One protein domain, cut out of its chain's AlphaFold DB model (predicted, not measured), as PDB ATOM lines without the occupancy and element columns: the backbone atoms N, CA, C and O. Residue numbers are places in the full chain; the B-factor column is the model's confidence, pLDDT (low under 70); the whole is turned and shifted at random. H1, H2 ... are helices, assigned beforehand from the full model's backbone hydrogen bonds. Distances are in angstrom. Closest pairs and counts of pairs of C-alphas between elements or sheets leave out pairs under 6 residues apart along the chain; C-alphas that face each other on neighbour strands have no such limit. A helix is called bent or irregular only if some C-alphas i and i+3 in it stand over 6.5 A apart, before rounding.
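AT A GLANCE: This is residues 23 to 79 of the 81 residues of the protein "Thioredoxin domain-containing protein" of Labrus bergylta (ballan wrasse) (UniProt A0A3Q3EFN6). Little regular structure is present: one long helix, H2, and a wide loop at the far end that holds the short helix H1, with long stretches without a named element before H1 and between the two helices. Residues 37 to 43 and 46 to 51 of that loop stick out from the body. The printed part has 57 residues with two named helices, H1 then H2, and no named strand; the class is all helix, with 21 residues in named elements. It is only just compact, close to loose, with a radius of gyration of the C-alphas of 11.8 A and spans of 32 by 26 by 19 A.

HOW THE PARTS SIT: H1, residues 41 to 45, and H2, residues 62 to 77, are apart, joined by a long link of 16 residues. H2 has a kink of 32 degrees near residue 69 and is only just irregular: C-alphas 66 and 69 are 6.9 A apart. In H1 every O i to N i+4 pair is within hydrogen-bond range; in H2, 10 of 12 are.

IN THESE COORDINATES: H1 begins at C-alpha 41 (128.392, 6.258, 22.282). H2 measures 24.0 A and ends at C-alpha 77 (145.209, 19.898, 30.683).

THE WHOLE: The C-alphas farthest apart, those of Thr 49 and Gly 62, are 32.9 A apart. The printed part has no cut, and residue 23 alone is under pLDDT 70.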
ATOM      1  N   ASP A  23     122.500  22.477  13.453       60.22
ATOM      2  CA  ASP A  23     123.160  22.710  14.732       60.22
ATOM      3  C   ASP A  23     124.679  22.604  14.500       60.22
ATOM      4  O   ASP A  23     125.235  21.510  14.388       60.22
ATOM      5  N   ALA A  24     125.355  23.739  14.302       70.31
ATOM      6  CA  ALA A  24     126.812  23.762  14.262       70.31
ATOM      7  C   ALA A  24     127.319  23.429  15.675       70.31
ATOM      8  O   ALA A  24     127.144  24.223  16.596       70.31
ATOM      9  N   GLY A  25     127.897  22.239  15.861       86.75
ATOM     10  CA  GLY A  25     128.391  21.788  17.165       86.75
ATOM     11  C   GLY A  25     129.428  22.740  17.781       86.75
ATOM     12  O   GLY A  25     130.136  23.453  17.072       86.75
ATOM     13  N   LEU A  26     129.548  22.736  19.115       94.06
ATOM     14  CA  LEU A  26     130.513  23.584  19.844       94.06
ATOM     15  C   LEU A  26     131.957  23.042  19.790       94.06
ATOM     16  O   LEU A  26     132.916  23.764  20.092       94.06
ATOM     17  N   TYR A  27     132.111  21.780  19.388       94.88
ATOM     18  CA  TYR A  27     133.372  21.038  19.349       94.88
ATOM     19  C   TYR A  27     133.677  20.532  17.938       94.88
ATOM     20  O   TYR A  27     132.768  20.203  17.176       94.88
ATOM     21  N   SER A  28     134.963  20.445  17.602       92.06
ATOM     22  CA  SER A  28     135.462  19.960  16.311       92.06
ATOM     23  C   SER A  28     136.622  18.981  16.497       92.06
ATOM     24  O   SER A  28     137.200  18.884  17.573       92.06
ATOM     25  N   ALA A  29     137.024  18.299  15.423       88.25
ATOM     26  CA  ALA A  29     138.164  17.379  15.407       88.25
ATOM     27  C   ALA A  29     139.516  18.035  15.761       88.25
ATOM     28  O   ALA A  29     140.495  17.337  15.999       88.25
ATOM     29  N   SER A  30     139.598  19.370  15.761       91.19
ATOM     30  CA  SER A  30     140.785  20.108  16.220       91.19
ATOM     31  C   SER A  30     140.842  20.283  17.741       91.19
ATOM     32  O   SER A  30     141.891  20.640  18.275       91.19
ATOM     33  N   ASP A  31     139.728  20.061  18.439       94.81
ATOM     34  CA  ASP A  31     139.669  20.081  19.895       94.81
ATOM     35  C   ASP A  31     140.110  18.712  20.448       94.81
ATOM     36  O   ASP A  31     139.897  17.675  19.824       94.81
ATOM     37  N   GLN A  32     140.708  18.683  21.642       95.56
ATOM     38  CA  GLN A  32     141.204  17.449  22.281       95.56
ATOM     39  C   GLN A  32     140.075  16.656  22.964       95.56
ATOM     40  O   GLN A  32     140.243  16.117  24.052       95.56
ATOM     41  N   VAL A  33     138.900  16.618  22.334       94.75
ATOM     42  CA  VAL A  33     137.687  15.967  22.838       94.75
ATOM     43  C   VAL A  33     137.175  14.948  21.828       94.75
ATOM     44  O   VAL A  33     137.299  15.126  20.617       94.75
ATOM     45  N   ILE A  34     136.554  13.883  22.326       93.38
ATOM     46  CA  ILE A  34     135.884  12.890  21.487       93.38
ATOM     47  C   ILE A  34     134.427  13.323  21.327       93.38
ATOM     48  O   ILE A  34     133.682  13.387  22.302       93.38
ATOM     49  N   VAL A  35     134.013  13.622  20.094       93.81
ATOM     50  CA  VAL A  35     132.618  13.980  19.806       93.81
ATOM     51  C   VAL A  35     131.771  12.712  19.777       93.81
ATOM     52  O   VAL A  35     131.943  11.840  18.917       93.81
ATOM     53  N   LEU A  36     130.844  12.616  20.729       92.19
ATOM     54  CA  LEU A  36     129.914  11.501  20.798       92.19
ATOM     55  C   LEU A  36     128.843  11.617  19.711       92.19
ATOM     56  O   LEU A  36     128.342  12.692  19.388       92.19
ATOM     57  N   SER A  37     128.505  10.476  19.138       89.25
ATOM     58  CA  SER A  37     127.461  10.279  18.140       89.25
ATOM     59  C   SER A  37     126.694   9.008  18.496       89.25
ATOM     60  O   SER A  37     127.246   8.139  19.178       89.25
ATOM     61  N   PRO A  38     125.438   8.861  18.047       88.62
ATOM     62  CA  PRO A  38     124.651   7.660  18.325       88.62
ATOM     63  C   PRO A  38     125.357   6.366  17.890       88.62
ATOM     64  O   PRO A  38     125.118   5.322  18.478       88.62
ATOM     65  N   ASP A  39     126.265   6.441  16.917       92.25
ATOM     66  CA  ASP A  39     127.010   5.288  16.404       92.25
ATOM     67  C   ASP A  39     128.250   4.912  17.241       92.25
ATOM     68  O   ASP A  39     128.773   3.807  17.097       92.25
ATOM     69  N   ASN A  40     128.761   5.816  18.089       91.88
ATOM     70  CA  ASN A  40     130.003   5.610  18.852       91.88
ATOM     71  C   ASN A  40     129.820   5.675  20.376       91.88
ATOM     72  O   ASN A  40     130.755   5.392  21.123       91.88
ATOM     73  N   VAL A  41     128.631   6.038  20.854       90.81
ATOM     74  CA  VAL A  41     128.392   6.258  22.282       90.81
ATOM     75  C   VAL A  41     128.591   4.982  23.103       90.81
ATOM     76  O   VAL A  41     129.237   5.028  24.147       90.81
ATOM     77  N   ASP A  42     128.131   3.830  22.615       90.44
ATOM     78  CA  ASP A  42     128.283   2.551  23.318       90.44
ATOM     79  C   ASP A  42     129.744   2.087  23.374       90.44
ATOM     80  O   ASP A  42     130.215   1.574  24.393       90.44
ATOM     81  N   SER A  43     130.494   2.279  22.287       90.00
ATOM     82  CA  SER A  43     131.902   1.884  22.240       90.00
ATOM     83  C   SER A  43     132.767   2.784  23.116       90.00
ATOM     84  O   SER A  43     133.648   2.279  23.808       90.00
ATOM     85  N   VAL A  44     132.485   4.089  23.149       91.62
ATOM     86  CA  VAL A  44     133.238   5.044  23.966       91.62
ATOM     87  C   VAL A  44     132.857   4.935  25.440       91.62
ATOM     88  O   VAL A  44     133.748   4.868  26.274       91.62
ATOM     89  N   LEU A  45     131.570   4.891  25.797       91.12
ATOM     90  CA  LEU A  45     131.155   4.973  27.204       91.12
ATOM     91  C   LEU A  45     131.153   3.630  27.932       91.12
ATOM     92  O   LEU A  45     131.558   3.567  29.089       91.12
ATOM     93  N   VAL A  46     130.677   2.562  27.288       88.44
ATOM     94  CA  VAL A  46     130.432   1.278  27.969       88.44
ATOM     95  C   VAL A  46     131.678   0.398  27.980       88.44
ATOM     96  O   VAL A  46     131.917  -0.327  28.940       88.44
ATOM     97  N   ASN A  47     132.486   0.466  26.921       88.31
ATOM     98  CA  ASN A  47     133.649  -0.407  26.739       88.31
ATOM     99  C   ASN A  47     134.979   0.268  27.118       88.31
ATOM    100  O   ASN A  47     136.046  -0.291  26.863       88.31
ATOM    101  N   SER A  48     134.935   1.457  27.724       86.38
ATOM    102  CA  SER A  48     136.142   2.148  28.177       86.38
ATOM    103  C   SER A  48     136.688   1.534  29.463       86.38
ATOM    104  O   SER A  48     135.967   1.300  30.430       86.38
ATOM    105  N   THR A  49     138.001   1.326  29.489       88.62
ATOM    106  CA  THR A  49     138.763   0.956  30.689       88.62
ATOM    107  C   THR A  49     139.230   2.171  31.492       88.62
ATOM    108  O   THR A  49     139.665   2.016  32.633       88.62
ATOM    109  N   ALA A  50     139.141   3.373  30.918       88.00
ATOM    110  CA  ALA A  50     139.496   4.633  31.557       88.00
ATOM    111  C   ALA A  50     138.263   5.338  32.136       88.00
ATOM    112  O   ALA A  50     137.146   5.187  31.631       88.00
ATOM    113  N   ALA A  51     138.481   6.156  33.169       90.06
ATOM    114  CA  ALA A  51     137.460   7.067  33.669       90.06
ATOM    115  C   ALA A  51     137.183   8.160  32.629       90.06
ATOM    116  O   ALA A  51     138.110   8.788  32.119       90.06
ATOM    117  N   LEU A  52     135.905   8.393  32.329       92.25
ATOM    118  CA  LEU A  52     135.475   9.363  31.327       92.25
ATOM    119  C   LEU A  52     134.688  10.497  31.975       92.25
ATOM    120  O   LEU A  52     133.813  10.270  32.810       92.25
ATOM    121  N   VAL A  53     134.970  11.720  31.535       93.88
ATOM    122  CA  VAL A  53     134.158  12.900  31.835       93.88
ATOM    123  C   VAL A  53     133.383  13.241  30.575       93.88
ATOM    124  O   VAL A  53     133.986  13.495  29.538       93.88
ATOM    125  N   VAL A  54     132.054  13.254  30.655       94.88
ATOM    126  CA  VAL A  54     131.175  13.439  29.494       94.88
ATOM    127  C   VAL A  54     130.336  14.692  29.684       94.88
ATOM    128  O   VAL A  54     129.657  14.833  30.700       94.88
ATOM    129  N   GLU A  55     130.354  15.585  28.698       94.62
ATOM    130  CA  GLU A  55     129.463  16.743  28.647       94.62
ATOM    131  C   GLU A  55     128.349  16.513  27.621       94.62
ATOM    132  O   GLU A  55     128.576  16.501  26.411       94.62
ATOM    133  N   PHE A  56     127.117  16.371  28.108       93.88
ATOM    134  CA  PHE A  56     125.929  16.426  27.263       93.88
ATOM    135  C   PHE A  56     125.485  17.884  27.122       93.88
ATOM    136  O   PHE A  56     125.120  18.518  28.113       93.88
ATOM    137  N   TYR A  57     125.511  18.411  25.898       94.06
ATOM    138  CA  TYR A  57     125.232  19.819  25.616       94.06
ATOM    139  C   TYR A  57     124.298  19.990  24.411       94.06
ATOM    140  O   TYR A  57     124.046  19.053  23.655       94.06
ATOM    141  N   ALA A  58     123.815  21.217  24.217       91.88
ATOM    142  CA  ALA A  58     123.143  21.651  22.995       91.88
ATOM    143  C   ALA A  58     123.825  22.920  22.463       91.88
ATOM    144  O   ALA A  58     124.126  23.814  23.260       91.88
ATOM    145  N   SER A  59     124.081  23.034  21.154       90.88
ATOM    146  CA  SER A  59     124.868  24.170  20.633       90.88
ATOM    147  C   SER A  59     124.143  25.516  20.722       90.88
ATOM    148  O   SER A  59     124.782  26.564  20.752       90.88
ATOM    149  N   TRP A  60     122.815  25.502  20.844       89.69
ATOM    150  CA  TRP A  60     121.997  26.699  21.042       89.69
ATOM    151  C   TRP A  60     121.880  27.126  22.511       89.69
ATOM    152  O   TRP A  60     121.329  28.189  22.811       89.69
ATOM    153  N   CYS A  61     122.368  26.320  23.455       93.31
ATOM    154  CA  CYS A  61     122.293  26.656  24.868       93.31
ATOM    155  C   CYS A  61     123.386  27.671  25.227       93.31
ATOM    156  O   CYS A  61     124.570  27.341  25.239       93.31
ATOM    157  N   GLY A  62     122.995  28.897  25.592       93.75
ATOM    158  CA  GLY A  62     123.945  29.968  25.922       93.75
ATOM    159  C   GLY A  62     124.922  29.618  27.052       93.75
ATOM    160  O   GLY A  62     126.086  30.011  26.999       93.75
ATOM    161  N   HIS A  63     124.492  28.825  28.040       95.00
ATOM    162  CA  HIS A  63     125.389  28.342  29.092       95.00
ATOM    163  C   HIS A  63     126.446  27.377  28.539       95.00
ATOM    164  O   HIS A  63     127.625  27.545  28.836       95.00
ATOM    165  N   CYS A  64     126.045  26.424  27.689       96.38
ATOM    166  CA  CYS A  64     126.958  25.476  27.045       96.38
ATOM    167  C   CYS A  64     127.953  26.191  26.131       96.38
ATOM    168  O   CYS A  64     129.147  25.908  26.173       96.38
ATOM    169  N   VAL A  65     127.486  27.177  25.361       95.56
ATOM    170  CA  VAL A  65     128.352  28.013  24.516       95.56
ATOM    171  C   VAL A  65     129.435  28.675  25.368       95.56
ATOM    172  O   VAL A  65     130.619  28.562  25.053       95.56
ATOM    173  N   ASN A  66     129.050  29.303  26.482       97.44
ATOM    174  CA  ASN A  66     129.992  29.967  27.383       97.44
ATOM    175  C   ASN A  66     130.887  28.981  28.155       97.44
ATOM    176  O   ASN A  66     131.992  29.342  28.555       97.44
ATOM    177  N   PHE A  67     130.425  27.752  28.382       97.88
ATOM    178  CA  PHE A  67     131.187  26.714  29.073       97.88
ATOM    179  C   PHE A  67     132.197  26.003  28.160       97.88
ATOM    180  O   PHE A  67     133.287  25.648  28.611       97.88
ATOM    181  N   SER A  68     131.896  25.884  26.864       97.19
ATOM    182  CA  SER A  68     132.738  25.198  25.877       97.19
ATOM    183  C   SER A  68     134.238  25.549  25.898       97.19
ATOM    184  O   SER A  68     135.046  24.620  25.816       97.19
ATOM    185  N   PRO A  69     134.693  26.815  26.065       97.25
ATOM    186  CA  PRO A  69     136.127  27.105  26.156       97.25
ATOM    187  C   PRO A  69     136.801  26.477  27.384       97.25
ATOM    188  O   PRO A  69     137.968  26.088  27.304       97.25
ATOM    189  N   TYR A  70     136.083  26.349  28.501       97.75
ATOM    190  CA  TYR A  70     136.603  25.739  29.724       97.75
ATOM    191  C   TYR A  70     136.706  24.228  29.580       97.75
ATOM    192  O   TYR A  70     137.733  23.659  29.942       97.75
ATOM    193  N   TYR A  71     135.704  23.590  28.972       97.56
ATOM    194  CA  TYR A  71     135.755  22.160  28.682       97.56
ATOM    195  C   TYR A  71     136.898  21.820  27.710       97.56
ATOM    196  O   TYR A  71     137.660  20.884  27.945       97.56
ATOM    197  N   LYS A  72     137.118  22.658  26.683       97.12
ATOM    198  CA  LYS A  72     138.293  22.553  25.795       97.12
ATOM    199  C   LYS A  72     139.610  22.701  26.554       97.12
ATOM    200  O   LYS A  72     140.578  22.048  26.189       97.12
ATOM    201  N   SER A  73     139.680  23.570  27.567       97.00
ATOM    202  CA  SER A  73     140.887  23.714  28.392       97.00
ATOM    203  C   SER A  73     141.132  22.497  29.261       97.00
ATOM    204  O   SER A  73     142.227  21.956  29.224       97.00
ATOM    205  N   LEU A  74     140.098  22.019  29.951       96.25
ATOM    206  CA  LEU A  74     140.175  20.812  30.763       96.25
ATOM    207  C   LEU A  74     140.703  19.631  29.944       96.25
ATOM    208  O   LEU A  74     141.621  18.948  30.379       96.25
ATOM    209  N   ALA A  75     140.162  19.435  28.740       96.12
ATOM    210  CA  ALA A  75     140.595  18.378  27.837       96.12
ATOM    211  C   ALA A  75     142.081  18.490  27.453       96.12
ATOM    212  O   ALA A  75     142.756  17.472  27.351       96.12
ATOM    213  N   ARG A  76     142.605  19.714  27.285       95.56
ATOM    214  CA  ARG A  76     144.041  19.941  27.052       95.56
ATOM    215  C   ARG A  76     144.891  19.615  28.269       95.56
ATOM    216  O   ARG A  76     145.955  19.029  28.115       95.56
ATOM    217  N   ASP A  77     144.427  20.000  29.450       95.00
ATOM    218  CA  ASP A  77     145.209  19.898  30.683       95.00
ATOM    219  C   ASP A  77     145.372  18.443  31.147       95.00
ATOM    220  O   ASP A  77     146.382  18.104  31.757       95.00
ATOM    221  N   ILE A  78     144.406  17.574  30.831       92.12
ATOM    222  CA  ILE A  78     144.449  16.144  31.181       92.12
ATOM    223  C   ILE A  78     145.026  15.255  30.068       92.12
ATOM    224  O   ILE A  78     145.209  14.054  30.276       92.12
ATOM    225  N   ASN A  79     145.311  15.818  28.890       86.62
ATOM    226  CA  ASN A  79     145.848  15.079  27.752       86.62
ATOM    227  C   ASN A  79     147.287  14.610  28.041       86.62
ATOM    228  O   ASN A  79     148.217  15.415  28.055       86.62
TER     229      ASN A  79